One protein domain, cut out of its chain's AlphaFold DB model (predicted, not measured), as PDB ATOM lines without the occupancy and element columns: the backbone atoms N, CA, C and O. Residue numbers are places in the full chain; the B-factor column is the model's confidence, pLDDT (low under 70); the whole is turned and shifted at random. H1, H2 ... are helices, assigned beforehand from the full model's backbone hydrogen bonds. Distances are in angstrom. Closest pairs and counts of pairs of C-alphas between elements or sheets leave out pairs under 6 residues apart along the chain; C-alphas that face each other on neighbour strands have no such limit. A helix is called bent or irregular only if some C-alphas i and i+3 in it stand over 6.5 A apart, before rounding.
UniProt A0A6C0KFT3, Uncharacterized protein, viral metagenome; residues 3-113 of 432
ATOM      1  N   CYS A   3     178.026 180.284 165.159       96.12
ATOM      2  CA  CYS A   3     178.141 181.738 165.255       96.12
ATOM      3  C   CYS A   3     179.471 182.155 165.900       96.12
ATOM      4  O   CYS A   3     179.805 181.708 167.003       96.12
ATOM      5  N   THR A   4     180.191 183.061 165.232       95.81
ATOM      6  CA  THR A   4     181.549 183.489 165.607       95.81
ATOM      7  C   THR A   4     181.591 184.699 166.543       95.81
ATOM      8  O   THR A   4     182.650 185.015 167.086       95.81
ATOM      9  N   ALA A   5     180.457 185.370 166.777       96.94
ATOM     10  CA  ALA A   5     180.399 186.495 167.706       96.94
ATOM     11  C   ALA A   5     180.664 186.060 169.148       96.94
ATOM     12  O   ALA A   5     180.245 184.993 169.597       96.94
ATOM     13  N   ARG A   6     181.334 186.934 169.892       97.50
ATOM     14  CA  ARG A   6     181.582 186.819 171.323       97.50
ATOM     15  C   ARG A   6     180.464 187.483 172.113       97.50
ATOM     16  O   ARG A   6     180.004 188.577 171.776       97.50
ATOM     17  N   LYS A   7     180.075 186.813 173.193       95.88
ATOM     18  CA  LYS A   7     179.160 187.313 174.222       95.88
ATOM     19  C   LYS A   7     179.903 188.238 175.199       95.88
ATOM     20  O   LYS A   7     181.127 188.370 175.156       95.88
ATOM     21  N   ALA A   8     179.163 188.867 176.115       92.94
ATOM     22  CA  ALA A   8     179.721 189.774 177.126       92.94
ATOM     23  C   ALA A   8     180.726 189.099 178.090       92.94
ATOM     24  O   ALA A   8     181.647 189.756 178.581       92.94
ATOM     25  N   ASP A   9     180.582 187.791 178.315       92.88
ATOM     26  CA  ASP A   9     181.507 186.934 179.074       92.88
ATOM     27  C   ASP A   9     182.769 186.548 178.277       92.88
ATOM     28  O   ASP A   9     183.613 185.806 178.771       92.88
ATOM     29  N   THR A  10     182.923 187.084 177.059       93.44
ATOM     30  CA  THR A  10     183.994 186.829 176.083       93.44
ATOM     31  C   THR A  10     183.966 185.464 175.395       93.44
ATOM     32  O   THR A  10     184.752 185.246 174.467       93.44
ATOM     33  N   VAL A  11     183.034 184.582 175.764       95.69
ATOM     34  CA  VAL A  11     182.868 183.253 175.165       95.69
ATOM     35  C   VAL A  11     182.261 183.386 173.765       95.69
ATOM     36  O   VAL A  11     181.381 184.218 173.517       95.69
ATOM     37  N   ILE A  12     182.746 182.572 172.824       95.69
ATOM     38  CA  ILE A  12     182.196 182.505 171.463       95.69
ATOM     39  C   ILE A  12     180.779 181.923 171.530       95.69
ATOM     40  O   ILE A  12     180.521 180.962 172.250       95.69
ATOM     41  N   CYS A  13     179.842 182.516 170.792       95.75
ATOM     42  CA  CYS A  13     178.424 182.200 170.879       95.75
ATOM     43  C   CYS A  13     178.116 180.721 170.641       95.75
ATOM     44  O   CYS A  13     177.296 180.160 171.366       95.75
ATOM     45  N   GLY A  14     178.733 180.121 169.619       94.19
ATOM     46  CA  GLY A  14     178.638 178.690 169.322       94.19
ATOM     47  C   GLY A  14     177.284 178.216 168.780       94.19
ATOM     48  O   GLY A  14     177.187 177.089 168.312       94.19
ATOM     49  N   ARG A  15     176.239 179.056 168.793       95.06
ATOM     50  CA  ARG A  15     174.912 178.705 168.263       95.06
ATOM     51  C   ARG A  15     175.006 178.375 166.771       95.06
ATOM     52  O   ARG A  15     175.573 179.162 166.014       95.06
ATOM     53  N   THR A  16     174.429 177.249 166.362       95.81
ATOM     54  CA  THR A  16     174.378 176.820 164.959       95.81
ATOM     55  C   THR A  16     173.561 177.800 164.121       95.81
ATOM     56  O   THR A  16     172.463 178.194 164.511       95.81
ATOM     57  N   ILE A  17     174.116 178.194 162.978       95.31
ATOM     58  CA  ILE A  17     173.525 179.113 162.007       95.31
ATOM     59  C   ILE A  17     173.612 178.534 160.583       95.31
ATOM     60  O   ILE A  17     174.482 177.682 160.331       95.31
ATOM     61  N   PRO A  18     172.731 178.979 159.664       94.81
ATOM     62  CA  PRO A  18     172.796 178.641 158.241       94.81
ATOM     63  C   PRO A  18     174.165 178.960 157.618       94.81
ATOM     64  O   PRO A  18     174.874 179.846 158.092       94.81
ATOM     65  N   GLU A  19     174.546 178.256 156.549       93.25
ATOM     66  CA  GLU A  19     175.868 178.407 155.909       93.25
ATOM     67  C   GLU A  19     176.114 179.794 155.299       93.25
ATOM     68  O   GLU A  19     177.256 180.231 155.197       93.25
ATOM     69  N   ASN A  20     175.055 180.524 154.956       93.56
ATOM     70  CA  ASN A  20     175.139 181.876 154.405       93.56
ATOM     71  C   ASN A  20     175.215 182.984 155.472       93.56
ATOM     72  O   ASN A  20     175.221 184.163 155.120       93.56
ATOM     73  N   GLN A  21     175.244 182.644 156.764       92.81
ATOM     74  CA  GLN A  21     175.277 183.614 157.858       92.81
ATOM     75  C   GLN A  21     176.556 183.479 158.685       92.81
ATOM     76  O   GLN A  21     177.074 182.388 158.907       92.81
ATOM     77  N   THR A  22     177.044 184.611 159.193       92.75
ATOM     78  CA  THR A  22     178.182 184.668 160.128       92.75
ATOM     79  C   THR A  22     177.736 184.877 161.578       92.75
ATOM     80  O   THR A  22     178.433 184.490 162.521       92.75
ATOM     81  N   LEU A  23     176.544 185.446 161.773       96.44
ATOM     82  CA  LEU A  23     175.968 185.788 163.067       96.44
ATOM     83  C   LEU A  23     174.624 185.083 163.268       96.44
ATOM     84  O   LEU A  23     173.871 184.871 162.326       96.44
ATOM     85  N   CYS A  24     174.311 184.720 164.513       97.00
ATOM     86  CA  CYS A  24     172.966 184.259 164.854       97.00
ATOM     87  C   CYS A  24     172.009 185.452 164.954       97.00
ATOM     88  O   CYS A  24     172.448 186.566 165.239       97.00
ATOM     89  N   GLY A  25     170.700 185.218 164.812       96.50
ATOM     90  CA  GLY A  25     169.703 186.301 164.780       96.50
ATOM     91  C   GLY A  25     169.759 187.266 165.973       96.50
ATOM     92  O   GLY A  25     169.526 188.458 165.818       96.50
ATOM     93  N   MET A  26     170.164 186.794 167.159       96.62
ATOM     94  CA  MET A  26     170.357 187.667 168.322       96.62
ATOM     95  C   MET A  26     171.541 188.631 168.147       96.62
ATOM     96  O   MET A  26     171.439 189.796 168.520       96.62
ATOM     97  N   HIS A  27     172.660 188.169 167.585       97.62
ATOM     98  CA  HIS A  27     173.816 189.026 167.318       97.62
ATOM     99  C   HIS A  27     173.585 189.932 166.112       97.62
ATOM    100  O   HIS A  27     174.042 191.072 166.150       97.62
ATOM    101  N   GLU A  28     172.833 189.479 165.106       97.19
ATOM    102  CA  GLU A  28     172.427 190.341 163.993       97.19
ATOM    103  C   GLU A  28     171.549 191.491 164.500       97.19
ATOM    104  O   GLU A  28     171.864 192.649 164.257       97.19
ATOM    105  N   ALA A  29     170.562 191.212 165.359       95.94
ATOM    106  CA  ALA A  29     169.737 192.252 165.978       95.94
ATOM    107  C   ALA A  29     170.553 193.245 166.833       95.94
ATOM    108  O   ALA A  29     170.236 194.437 166.912       95.94
ATOM    109  N   VAL A  30     171.618 192.779 167.500       95.94
ATOM    110  CA  VAL A  30     172.541 193.663 168.232       95.94
ATOM    111  C   VAL A  30     173.362 194.510 167.262       95.94
ATOM    112  O   VAL A  30     173.505 195.708 167.502       95.94
ATOM    113  N   LYS A  31     173.873 193.924 166.177       96.38
ATOM    114  CA  LYS A  31     174.622 194.621 165.126       96.38
ATOM    115  C   LYS A  31     173.764 195.686 164.443       96.38
ATOM    116  O   LYS A  31     174.197 196.829 164.359       96.38
ATOM    117  N   GLU A  32     172.533 195.361 164.064       94.31
ATOM    118  CA  GLU A  32     171.565 196.299 163.483       94.31
ATOM    119  C   GLU A  32     171.263 197.472 164.419       94.31
ATOM    120  O   GLU A  32     171.236 198.624 163.992       94.31
ATOM    121  N   ARG A  33     171.085 197.203 165.720       92.19
ATOM    122  CA  ARG A  33     170.813 198.238 166.732       92.19
ATOM    123  C   ARG A  33     172.036 199.098 167.054       92.19
ATOM    124  O   ARG A  33     171.906 200.275 167.393       92.19
ATOM    125  N   ALA A  34     173.221 198.495 167.073       93.31
ATOM    126  CA  ALA A  34     174.458 199.165 167.451       93.31
ATOM    127  C   ALA A  34     175.070 199.957 166.288       93.31
ATOM    128  O   ALA A  34     175.666 201.010 166.543       93.31
ATOM    129  N   GLY A  35     174.890 199.466 165.066       96.12
ATOM    130  CA  GLY A  35     175.666 199.819 163.888       96.12
ATOM    131  C   GLY A  35     176.799 198.807 163.648       96.12
ATOM    132  O   GLY A  35     177.399 198.324 164.621       96.12
ATOM    133  N   PRO A  36     177.084 198.441 162.382       96.94
ATOM    134  CA  PRO A  36     178.125 197.474 162.039       96.94
ATOM    135  C   PRO A  36     179.527 197.870 162.528       96.94
ATOM    136  O   PRO A  36     180.259 196.998 163.005       96.94
ATOM    137  N   HIS A  37     179.910 199.151 162.481       97.56
ATOM    138  CA  HIS A  37     181.254 199.592 162.881       97.56
ATOM    139  C   HIS A  37     181.448 199.486 164.389       97.56
ATOM    140  O   HIS A  37     182.438 198.920 164.869       97.56
ATOM    141  N   LYS A  38     180.476 199.975 165.160       96.06
ATOM    142  CA  LYS A  38     180.466 199.829 166.613       96.06
ATOM    143  C   LYS A  38     180.433 198.362 167.018       96.06
ATOM    144  O   LYS A  38     181.173 197.983 167.924       96.06
ATOM    145  N   PHE A  39     179.607 197.546 166.364       97.38
ATOM    146  CA  PHE A  39     179.532 196.118 166.652       97.38
ATOM    147  C   PHE A  39     180.887 195.436 166.439       97.38
ATOM    148  O   PHE A  39     181.363 194.754 167.343       97.38
ATOM    149  N   ALA A  40     181.553 195.678 165.306       97.69
ATOM    150  CA  ALA A  40     182.885 195.139 165.031       97.69
ATOM    151  C   ALA A  40     183.919 195.582 166.082       97.69
ATOM    152  O   ALA A  40     184.697 194.766 166.581       97.69
ATOM    153  N   LEU A  41     183.890 196.857 166.483       97.50
ATOM    154  CA  LEU A  41     184.773 197.378 167.526       97.50
ATOM    155  C   LEU A  41     184.511 196.718 168.886       97.50
ATOM    156  O   LEU A  41     185.454 196.414 169.620       97.50
ATOM    157  N   ASP A  42     183.248 196.499 169.243       96.75
ATOM    158  CA  ASP A  42     182.880 195.854 170.500       96.75
ATOM    159  C   ASP A  42     183.244 194.355 170.483       96.75
ATOM    160  O   ASP A  42     183.775 193.849 171.473       96.75
ATOM    161  N   GLN A  43     183.109 193.667 169.343       98.00
ATOM    162  CA  GLN A  43     183.613 192.301 169.145       98.00
ATOM    163  C   GLN A  43     185.142 192.217 169.290       98.00
ATOM    164  O   GLN A  43     185.651 191.331 169.985       98.00
ATOM    165  N   LEU A  44     185.879 193.178 168.721       97.94
ATOM    166  CA  LEU A  44     187.331 193.278 168.877       97.94
ATOM    167  C   LEU A  44     187.729 193.488 170.346       97.94
ATOM    168  O   LEU A  44     188.643 192.830 170.840       97.94
ATOM    169  N   LYS A  45     187.017 194.350 171.083       97.31
ATOM    170  CA  LYS A  45     187.257 194.555 172.522       97.31
ATOM    171  C   LYS A  45     187.009 193.291 173.340       97.31
ATOM    172  O   LYS A  45     187.788 193.001 174.245       97.31
ATOM    173  N   LEU A  46     185.945 192.543 173.043       97.12
ATOM    174  CA  LEU A  46     185.651 191.280 173.725       97.12
ATOM    175  C   LEU A  46     186.729 190.231 173.442       97.12
ATOM    176  O   LEU A  46     187.153 189.532 174.362       97.12
ATOM    177  N   ARG A  47     187.232 190.172 172.202       97.50
ATOM    178  CA  ARG A  47     188.393 189.347 171.852       97.50
ATOM    179  C   ARG A  47     189.630 189.766 172.649       97.50
ATOM    180  O   ARG A  47     190.210 188.931 173.329       97.50
ATOM    181  N   HIS A  48     189.971 191.057 172.655       97.62
ATOM    182  CA  HIS A  48     191.104 191.601 173.418       97.62
ATOM    183  C   HIS A  48     191.016 191.313 174.913       97.62
ATOM    184  O   HIS A  48     192.041 191.080 175.549       97.62
ATOM    185  N   LYS A  49     189.805 191.328 175.476       95.88
ATOM    186  CA  LYS A  49     189.560 190.980 176.877       95.88
ATOM    187  C   LYS A  49     189.823 189.493 177.144       95.88
ATOM    188  O   LYS A  49     190.488 189.180 178.123       95.88
ATOM    189  N   SER A  50     189.354 188.602 176.265       95.56
ATOM    190  CA  SER A  50     189.647 187.161 176.338       95.56
ATOM    191  C   SER A  50     191.147 186.887 176.234       95.56
ATOM    192  O   SER A  50     191.690 186.156 177.050       95.56
ATOM    193  N   GLU A  51     191.816 187.490 175.249       96.06
ATOM    194  CA  GLU A  51     193.257 187.326 175.031       96.06
ATOM    195  C   GLU A  51     194.076 187.857 176.203       96.06
ATOM    196  O   GLU A  51     195.087 187.263 176.548       96.06
ATOM    197  N   ARG A  52     193.642 188.965 176.821       95.88
ATOM    198  CA  ARG A  52     194.319 189.533 177.991       95.88
ATOM    199  C   ARG A  52     194.275 188.570 179.164       95.88
ATOM    200  O   ARG A  52     195.301 188.365 179.781       95.88
ATOM    201  N   LYS A  53     193.134 187.917 179.405       94.00
ATOM    202  CA  LYS A  53     193.034 186.884 180.440       94.00
ATOM    203  C   LYS A  53     194.040 185.746 180.202       94.00
ATOM    204  O   LYS A  53     194.753 185.370 181.122       94.00
ATOM    205  N   THR A  54     194.129 185.242 178.969       95.44
ATOM    206  CA  THR A  54     195.096 184.191 178.606       95.44
ATOM    207  C   THR A  54     196.548 184.668 178.715       95.44
ATOM    208  O   THR A  54     197.416 183.922 179.156       95.44
ATOM    209  N   GLU A  55     196.826 185.913 178.328       95.75
ATOM    210  CA  GLU A  55     198.153 186.518 178.463       95.75
ATOM    211  C   GLU A  55     198.543 186.691 179.934       95.75
ATOM    212  O   GLU A  55     199.660 186.351 180.309       95.75
ATOM    213  N   ASP A  56     197.614 187.150 180.773       93.75
ATOM    214  CA  ASP A  56     197.823 187.300 182.209       93.75
ATOM    215  C   ASP A  56     198.152 185.935 182.834       93.75
ATOM    216  O   ASP A  56     199.144 185.824 183.548       93.75
ATOM    217  N   GLU A  57     197.393 184.880 182.507       95.88
ATOM    218  CA  GLU A  57     197.665 183.495 182.931       95.88
ATOM    219  C   GLU A  57     199.061 183.015 182.492       95.88
ATOM    220  O   GLU A  57     199.776 182.396 183.281       95.88
ATOM    221  N   ARG A  58     199.486 183.350 181.265       95.94
ATOM    222  CA  ARG A  58     200.825 183.026 180.747       95.94
ATOM    223  C   ARG A  58     201.940 183.781 181.476       95.94
ATOM    224  O   ARG A  58     203.020 183.228 181.674       95.94
ATOM    225  N   ILE A  59     201.694 185.031 181.856       95.88
ATOM    226  CA  ILE A  59     202.665 185.910 182.516       95.88
ATOM    227  C   ILE A  59     202.757 185.638 184.028       95.88
ATOM    228  O   ILE A  59     203.806 185.887 184.628       95.88
ATOM    229  N   GLN A  60     201.707 185.107 184.669       96.06
ATOM    230  CA  GLN A  60     201.692 184.863 186.120       96.06
ATOM    231  C   GLN A  60     202.931 184.107 186.648       96.06
ATOM    232  O   GLN A  60     203.506 184.564 187.639       96.06
ATOM    233  N   PRO A  61     203.416 183.014 186.018       97.00
ATOM    234  CA  PRO A  61     204.623 182.323 186.476       97.00
ATOM    235  C   PRO A  61     205.879 183.205 186.451       97.00
ATOM    236  O   PRO A  61     206.697 183.130 187.367       97.00
ATOM    237  N   LEU A  62     206.026 184.068 185.438       94.56
ATOM    238  CA  LEU A  62     207.138 185.016 185.331       94.56
ATOM    239  C   LEU A  62     207.099 186.022 186.488       94.56
ATOM    240  O   LEU A  62     208.103 186.220 187.170       94.56
ATOM    241  N   LEU A  63     205.920 186.588 186.771       94.62
ATOM    242  CA  LEU A  63     205.716 187.515 187.888       94.62
ATOM    243  C   LEU A  63     205.930 186.851 189.253       94.62
ATOM    244  O   LEU A  63     206.501 187.471 190.149       94.62
ATOM    245  N   ALA A  64     205.500 185.600 189.425       96.94
ATOM    246  CA  ALA A  64     205.721 184.844 190.655       96.94
ATOM    247  C   ALA A  64     207.219 184.628 190.921       96.94
ATOM    248  O   ALA A  64     207.688 184.889 192.028       96.94
ATOM    249  N   ARG A  65     207.987 184.239 189.892       96.88
ATOM    250  CA  ARG A  65     209.451 184.107 189.984       96.88
ATOM    251  C   ARG A  65     210.117 185.447 190.280       96.88
ATOM    252  O   ARG A  65     210.957 185.518 191.168       96.88
ATOM    253  N   LEU A  66     209.687 186.515 189.610       94.75
ATOM    254  CA  LEU A  66     210.202 187.865 189.835       94.75
ATOM    255  C   LEU A  66     209.986 188.325 191.284       94.75
ATOM    256  O   LEU A  66     210.884 188.913 191.879       94.75
ATOM    257  N   ARG A  67     208.823 188.026 191.878       95.56
ATOM    258  CA  ARG A  67     208.519 188.339 193.285       95.56
ATOM    259  C   ARG A  67     209.354 187.535 194.282       95.56
ATOM    260  O   ARG A  67     209.619 188.054 195.359       95.56
ATOM    261  N   ALA A  68     209.750 186.310 193.937       97.12
ATOM    262  CA  ALA A  68     210.556 185.451 194.803       97.12
ATOM    263  C   ALA A  68     212.039 185.865 194.870       97.12
ATOM    264  O   ALA A  68     212.729 185.491 195.815       97.12
ATOM    265  N   LEU A  69     212.535 186.629 193.889       95.44
ATOM    266  CA  LEU A  69     213.928 187.080 193.852       95.44
ATOM    267  C   LEU A  69     214.165 188.300 194.763       95.44
ATOM    268  O   LEU A  69     213.344 189.229 194.752       95.44
ATOM    269  N   PRO A  70     215.306 188.363 195.483       96.44
ATOM    270  CA  PRO A  70     215.733 189.557 196.208       96.44
ATOM    271  C   PRO A  70     215.776 190.794 195.306       96.44
ATOM    272  O   PRO A  70     216.050 190.700 194.110       96.44
ATOM    273  N   ALA A  71     215.548 191.978 195.878       92.94
ATOM    274  CA  ALA A  71     215.521 193.227 195.111       92.94
ATOM    275  C   ALA A  71     216.827 193.500 194.336       92.94
ATOM    276  O   ALA A  71     216.774 194.054 193.243       92.94
ATOM    277  N   ASN A  72     217.966 193.062 194.880       95.00
ATOM    278  CA  ASN A  72     219.298 193.287 194.310       95.00
ATOM    279  C   ASN A  72     219.784 192.139 193.408       95.00
ATOM    280  O   ASN A  72     220.940 192.146 192.992       95.00
ATOM    281  N   ASP A  73     218.949 191.132 193.143       95.75
ATOM    282  CA  ASP A  73     219.337 189.999 192.307       95.75
ATOM    283  C   ASP A  73     219.434 190.430 190.825       95.75
ATOM    284  O   ASP A  73     218.438 190.910 190.272       95.75
ATOM    285  N   PRO A  74     220.584 190.254 190.144       94.44
ATOM    286  CA  PRO A  74     220.732 190.603 188.730       94.44
ATOM    287  C   PRO A  74     219.713 189.910 187.817       94.44
ATOM    288  O   PRO A  74     219.279 190.488 186.820       94.44
ATOM    289  N   LEU A  75     219.281 188.692 188.163       95.38
ATOM    290  CA  LEU A  75     218.283 187.946 187.397       95.38
ATOM    291  C   LEU A  75     216.918 188.643 187.418       95.38
ATOM    292  O   LEU A  75     216.157 188.548 186.453       95.38
ATOM    293  N   ARG A  76     216.614 189.387 188.489       94.19
ATOM    294  CA  ARG A  76     215.359 190.131 188.625       94.19
ATOM    295  C   ARG A  76     215.227 191.208 187.551       94.19
ATOM    296  O   ARG A  76     214.136 191.363 187.007       94.19
ATOM    297  N   ALA A  77     216.316 191.910 187.224       91.56
ATOM    298  CA  ALA A  77     216.329 192.921 186.166       91.56
ATOM    299  C   ALA A  77     216.028 192.290 184.797       91.56
ATOM    300  O   ALA A  77     215.091 192.708 184.121       91.56
ATOM    301  N   THR A  78     216.722 191.201 184.456       95.50
ATOM    302  CA  THR A  78     216.506 190.468 183.199       95.50
ATOM    303  C   THR A  78     215.067 189.961 183.059       95.50
ATOM    304  O   THR A  78     214.455 190.105 182.001       95.50
ATOM    305  N   MET A  79     214.484 189.398 184.125       95.31
ATOM    306  CA  MET A  79     213.091 188.924 184.103       95.31
ATOM    307  C   MET A  79     212.080 190.074 184.016       95.31
ATOM    308  O   MET A  79     211.009 189.913 183.429       95.31
ATOM    309  N   PHE A  80     212.398 191.236 184.593       94.06
ATOM    310  CA  PHE A  80     211.559 192.425 184.480       94.06
ATOM    311  C   PHE A  80     211.551 192.971 183.049       94.06
ATOM    312  O   PHE A  80     210.482 193.285 182.524       94.06
ATOM    313  N   ASP A  81     212.710 193.002 182.391       93.44
ATOM    314  CA  ASP A  81     212.827 193.387 180.983       93.44
ATOM    315  C   ASP A  81     212.057 192.427 180.071       93.44
ATOM    316  O   ASP A  81     211.330 192.867 179.175       93.44
ATOM    317  N   GLU A  82     212.132 191.119 180.337       94.75
ATOM    318  CA  GLU A  82     211.332 190.116 179.632       94.75
ATOM    319  C   GLU A  82     209.826 190.377 179.806       94.75
ATOM    320  O   GLU A  82     209.077 190.405 178.823       94.75
ATOM    321  N   TYR A  83     209.377 190.643 181.035       95.00
ATOM    322  CA  TYR A  83     207.983 190.978 181.325       95.00
ATOM    323  C   TYR A  83     207.520 192.239 180.576       95.00
ATOM    324  O   TYR A  83     206.440 192.238 179.968       95.00
ATOM    325  N   ILE A  84     208.331 193.304 180.583       94.25
ATOM    326  CA  ILE A  84     208.047 194.552 179.862       94.25
ATOM    327  C   ILE A  84     207.969 194.287 178.359       94.25
ATOM    328  O   ILE A  84     207.049 194.775 177.694       94.25
ATOM    329  N   ALA A  85     208.899 193.504 177.810       94.12
ATOM    330  CA  ALA A  85     208.931 193.178 176.392       94.12
ATOM    331  C   ALA A  85     207.677 192.400 175.964       94.12
ATOM    332  O   ALA A  85     207.026 192.793 174.988       94.12
ATOM    333  N   GLN A  86     207.290 191.362 176.717       94.44
ATOM    334  CA  GLN A  86     206.098 190.550 176.442       94.44
ATOM    335  C   GLN A  86     204.809 191.378 176.560       94.44
ATOM    336  O   GLN A  86     204.021 191.453 175.610       94.44
ATOM    337  N   SER A  87     204.633 192.089 177.679       93.06
ATOM    338  CA  SER A  87     203.458 192.938 177.925       93.06
ATOM    339  C   SER A  87     203.351 194.078 176.906       93.06
ATOM    340  O   SER A  87     202.273 194.389 176.388       93.06
ATOM    341  N   GLY A  88     204.484 194.697 176.570       93.00
ATOM    342  CA  GLY A  88     204.576 195.754 175.570       93.00
ATOM    343  C   GLY A  88     204.229 195.259 174.167       93.00
ATOM    344  O   GLY A  88     203.467 195.922 173.459       93.00
ATOM    345  N   ALA A  89     204.730 194.089 173.761       95.12
ATOM    346  CA  ALA A  89     204.411 193.485 172.467       95.12
ATOM    347  C   ALA A  89     202.917 193.155 172.345       95.12
ATOM    348  O   ALA A  89     202.295 193.477 171.328       95.12
ATOM    349  N   PHE A  90     202.319 192.597 173.401       95.75
ATOM    350  CA  PHE A  90     200.887 192.316 173.464       95.75
ATOM    351  C   PHE A  90     200.040 193.588 173.296       95.75
ATOM    352  O   PHE A  90     199.156 193.650 172.436       95.75
ATOM    353  N   ASN A  91     200.344 194.640 174.062       93.38
ATOM    354  CA  ASN A  91     199.614 195.907 173.987       93.38
ATOM    355  C   ASN A  91     199.783 196.593 172.619       93.38
ATOM    356  O   ASN A  91     198.807 197.112 172.071       93.38
ATOM    357  N   ARG A  92     200.988 196.554 172.027       96.25
ATOM    358  CA  ARG A  92     201.230 197.061 170.664       96.25
ATOM    359  C   ARG A  92     200.388 196.320 169.630       96.25
ATOM    360  O   ARG A  92     199.767 196.972 168.795       96.25
ATOM    361  N   ARG A  93     200.294 194.988 169.714       97.38
ATOM    362  CA  ARG A  93     199.441 194.187 168.822       97.38
ATOM    363  C   ARG A  93     197.973 194.610 168.918       97.38
ATOM    364  O   ARG A  93     197.372 194.940 167.900       97.38
ATOM    365  N   GLN A  94     197.418 194.701 170.130       96.81
ATOM    366  CA  GLN A  94     196.028 195.139 170.328       96.81
ATOM    367  C   GLN A  94     195.782 196.567 169.816       96.81
ATOM    368  O   GLN A  94     194.729 196.852 169.236       96.81
ATOM    369  N   SER A  95     196.748 197.469 170.009       95.12
ATOM    370  CA  SER A  95     196.688 198.830 169.471       95.12
ATOM    371  C   SER A  95     196.661 198.829 167.939       95.12
ATOM    372  O   SER A  95     195.785 199.451 167.335       95.12
ATOM    373  N   ASN A  96     197.554 198.061 167.309       96.38
ATOM    374  CA  ASN A  96     197.642 197.937 165.856       96.38
ATOM    375  C   ASN A  96     196.356 197.370 165.249       96.38
ATOM    376  O   ASN A  96     195.895 197.886 164.236       96.38
ATOM    377  N   GLU A  97     195.736 196.375 165.886       97.69
ATOM    378  CA  GLU A  97     194.456 195.811 165.443       97.69
ATOM    379  C   GLU A  97     193.307 196.827 165.525       97.69
ATOM    380  O   GLU A  97     192.497 196.921 164.606       97.69
ATOM    381  N   ARG A  98     193.245 197.640 166.591       97.44
ATOM    382  CA  ARG A  98     192.245 198.723 166.688       97.44
ATOM    383  C   ARG A  98     192.477 199.791 165.631       97.44
ATOM    384  O   ARG A  98     191.512 200.302 165.067       97.44
ATOM    385  N   ALA A  99     193.735 200.146 165.385       96.12
ATOM    386  CA  ALA A  99     194.096 201.101 164.349       96.12
ATOM    387  C   ALA A  99     193.756 200.562 162.952       96.12
ATOM    388  O   ALA A  99     193.219 201.307 162.139       96.12
ATOM    389  N   ALA A 100     194.006 199.275 162.691       97.44
ATOM    390  CA  ALA A 100     193.640 198.606 161.447       97.44
ATOM    391  C   ALA A 100     192.124 198.624 161.225       97.44
ATOM    392  O   ALA A 100     191.683 199.149 160.208       97.44
ATOM    393  N   LEU A 101     191.335 198.201 162.220       97.88
ATOM    394  CA  LEU A 101     189.874 198.236 162.133       97.88
ATOM    395  C   LEU A 101     189.349 199.657 161.877       97.88
ATOM    396  O   LEU A 101     188.455 199.851 161.062       97.88
ATOM    397  N   ARG A 102     189.915 200.679 162.535       96.25
ATOM    398  CA  ARG A 102     189.529 202.078 162.280       96.25
ATOM    399  C   ARG A 102     189.866 202.529 160.861       96.25
ATOM    400  O   ARG A 102     189.065 203.238 160.266       96.25
ATOM    401  N   ARG A 103     191.023 202.136 160.318       97.75
ATOM    402  CA  ARG A 103     191.381 202.434 158.921       97.75
ATOM    403  C   ARG A 103     190.421 201.758 157.946       97.75
ATOM    404  O   ARG A 103     189.979 202.408 157.010       97.75
ATOM    405  N   GLU A 104     190.061 200.500 158.191       97.62
ATOM    406  CA  GLU A 104     189.074 199.772 157.384       97.62
ATOM    407  C   GLU A 104     187.705 200.459 157.404       97.62
ATOM    408  O   GLU A 104     187.106 200.660 156.349       97.62
ATOM    409  N   GLN A 105     187.250 200.882 158.587       97.25
ATOM    410  CA  GLN A 105     185.999 201.620 158.768       97.25
ATOM    411  C   GLN A 105     186.019 202.968 158.043       97.25
ATOM    412  O   GLN A 105     185.073 203.285 157.333       97.25
ATOM    413  N   LEU A 106     187.098 203.745 158.169       96.19
ATOM    414  CA  LEU A 106     187.244 205.018 157.455       96.19
ATOM    415  C   LEU A 106     187.254 204.820 155.937       96.19
ATOM    416  O   LEU A 106     186.568 205.551 155.230       96.19
ATOM    417  N   ALA A 107     187.958 203.800 155.444       97.31
ATOM    418  CA  ALA A 107     187.963 203.465 154.025       97.31
ATOM    419  C   ALA A 107     186.576 203.012 153.535       97.31
ATOM    420  O   ALA A 107     186.207 203.271 152.395       97.31
ATOM    421  N   GLU A 108     185.786 202.331 154.371       97.38
ATOM    422  CA  GLU A 108     184.393 201.999 154.052       97.38
ATOM    423  C   GLU A 108     183.506 203.245 153.983       97.38
ATOM    424  O   GLU A 108     182.720 203.374 153.051       97.38
ATOM    425  N   ILE A 109     183.666 204.183 154.920       95.50
ATOM    426  CA  ILE A 109     182.956 205.471 154.907       95.50
ATOM    427  C   ILE A 109     183.290 206.240 153.629       95.50
ATOM    428  O   ILE A 109     182.389 206.739 152.963       95.50
ATOM    429  N   GLU A 110     184.568 206.293 153.254       96.38
ATOM    430  CA  GLU A 110     185.022 206.929 152.018       96.38
ATOM    431  C   GLU A 110     184.414 206.258 150.776       96.38
ATOM    432  O   GLU A 110     183.847 206.947 149.927       96.38
ATOM    433  N   ARG A 111     184.419 204.917 150.708       97.38
ATOM    434  CA  ARG A 111     183.752 204.157 149.631       97.38
ATOM    435  C   ARG A 111     182.244 204.413 149.563       97.38
ATOM    436  O   ARG A 111     181.683 204.398 148.473       97.38
ATOM    437  N   ASN A 112     181.607 204.682 150.698       95.12
ATOM    438  CA  ASN A 112     180.186 205.016 150.795       95.12
ATOM    439  C   ASN A 112     179.913 206.522 150.606       95.12
ATOM    440  O   ASN A 112     178.906 207.036 151.093       95.12
ATOM    441  N   GLY A 113     180.813 207.258 149.940       95.50
ATOM    442  CA  GLY A 113     180.635 208.683 149.652       95.50
ATOM    443  C   GLY A 113     180.662 209.572 150.898       95.50
ATOM    444  O   GLY A 113     180.012 210.611 150.931       95.50
TER     445      GLY A 113
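AT A GLANCE: This is residues 3 to 113 of the 432 residues of an uncharacterized protein of viral metagenome (UniProt A0A6C0KFT3). This is a long helical hairpin with a small head at one end: H2, a bent helix, and H3, the longest helix, run side by side in opposite ways, and a tight turn at residues 69 to 73 joins them at one end of the long axis. At the other end the short helix H1 makes a corner with the first arm of H2, and residues 3 to 24, with no named element, loop beside H1 and H2a to fill out the head. The printed part has 111 residues with three named helices, in the order H1, H2, H3, and no named strand; the class is all helix. The whole is elongated, with spans of 59 by 35 by 22 A, and it is only just loose, close to extended, with a radius of gyration of the C-alphas of 19.5 A.

IN THESE COORDINATES: The printed part begins at Cys 3, whose C-alpha is at (178.141, 181.738, 165.255). Residues 3 to 24 form a stretch of 22 residues with no named element. H1 follows, residues 25 to 34, from C-alpha 25 at (169.703, 186.301, 164.780); it measures 14.0 A from first to last C-alpha. H2, residues 36 to 68, was assigned by its hydrogen bonds as one helix of 33 residues, but it is bent: C-alphas 58 and 61 are 6.9 A apart, where about 5 A is the distance in a regular helix. Its first arm, H2a, takes residues 36 to 58 and measures 32.8 A; its second arm, H2b, takes residues 61 to 68 and measures 10.7 A. Residues 59 and 60 belong to neither arm. H3, residues 74 to 111, has 38 residues and measures 55.5 A, from C-alpha 74 at (220.732, 190.603, 188.730) to C-alpha 111 at (183.752, 204.157, 149.631).

HOW THE PARTS SIT: H1 and H2a touch only at the corner by their link, and only just, with 3 pairs of C-alphas within 8 A; on the side of H2a residues 38 to 39 alone take part. Their closest C-alphas are those of Lys 31 and Phe 39, 5.4 A apart. The two run opposite ways at a steep tilt of 70.0 degrees, only just short of about perpendicular. The lines of H2a and H2b stand at a steep tilt of 49 degrees. H2a and H3 touch, and H3 does so with residues 94 to 105 alone; the closest C-alphas are those of His 37 and Gln 105, 6.6 A apart. These two run opposite ways at a shallow tilt of 12 degrees, 12.7 A from centre to centre. H2b and H3 form a helical hairpin and touch, H3 with residues 76 to 83 alone; the closest C-alphas are those of Leu 66 and Arg 76, 5.8 A apart. They run opposite ways at a steep tilt of 37 degrees, only just past shallow. H1 stays apart from H2b and from H3. In H1, H2a and H2b every O i to N i+4 pair is within hydrogen-bond range; in H3 33 of 34 are.

THE WHOLE: The two C-alphas farthest apart are those of Pro 70 and Gly 113, at 61.4 A, while the first and last printed C-alphas, of Cys 3 and Gly 113, are 31.2 A apart. The printed part has no cut. The link from H1 to H2, of 1 residue, is tight, and so is the link from H2 to H3, of 5 residues. The C-alphas of residues 3 to 24 lie 10 to 27 A from the mean of all C-alphas. The mean pLDDT of the printed part is 95.7, and no printed residue is under 70.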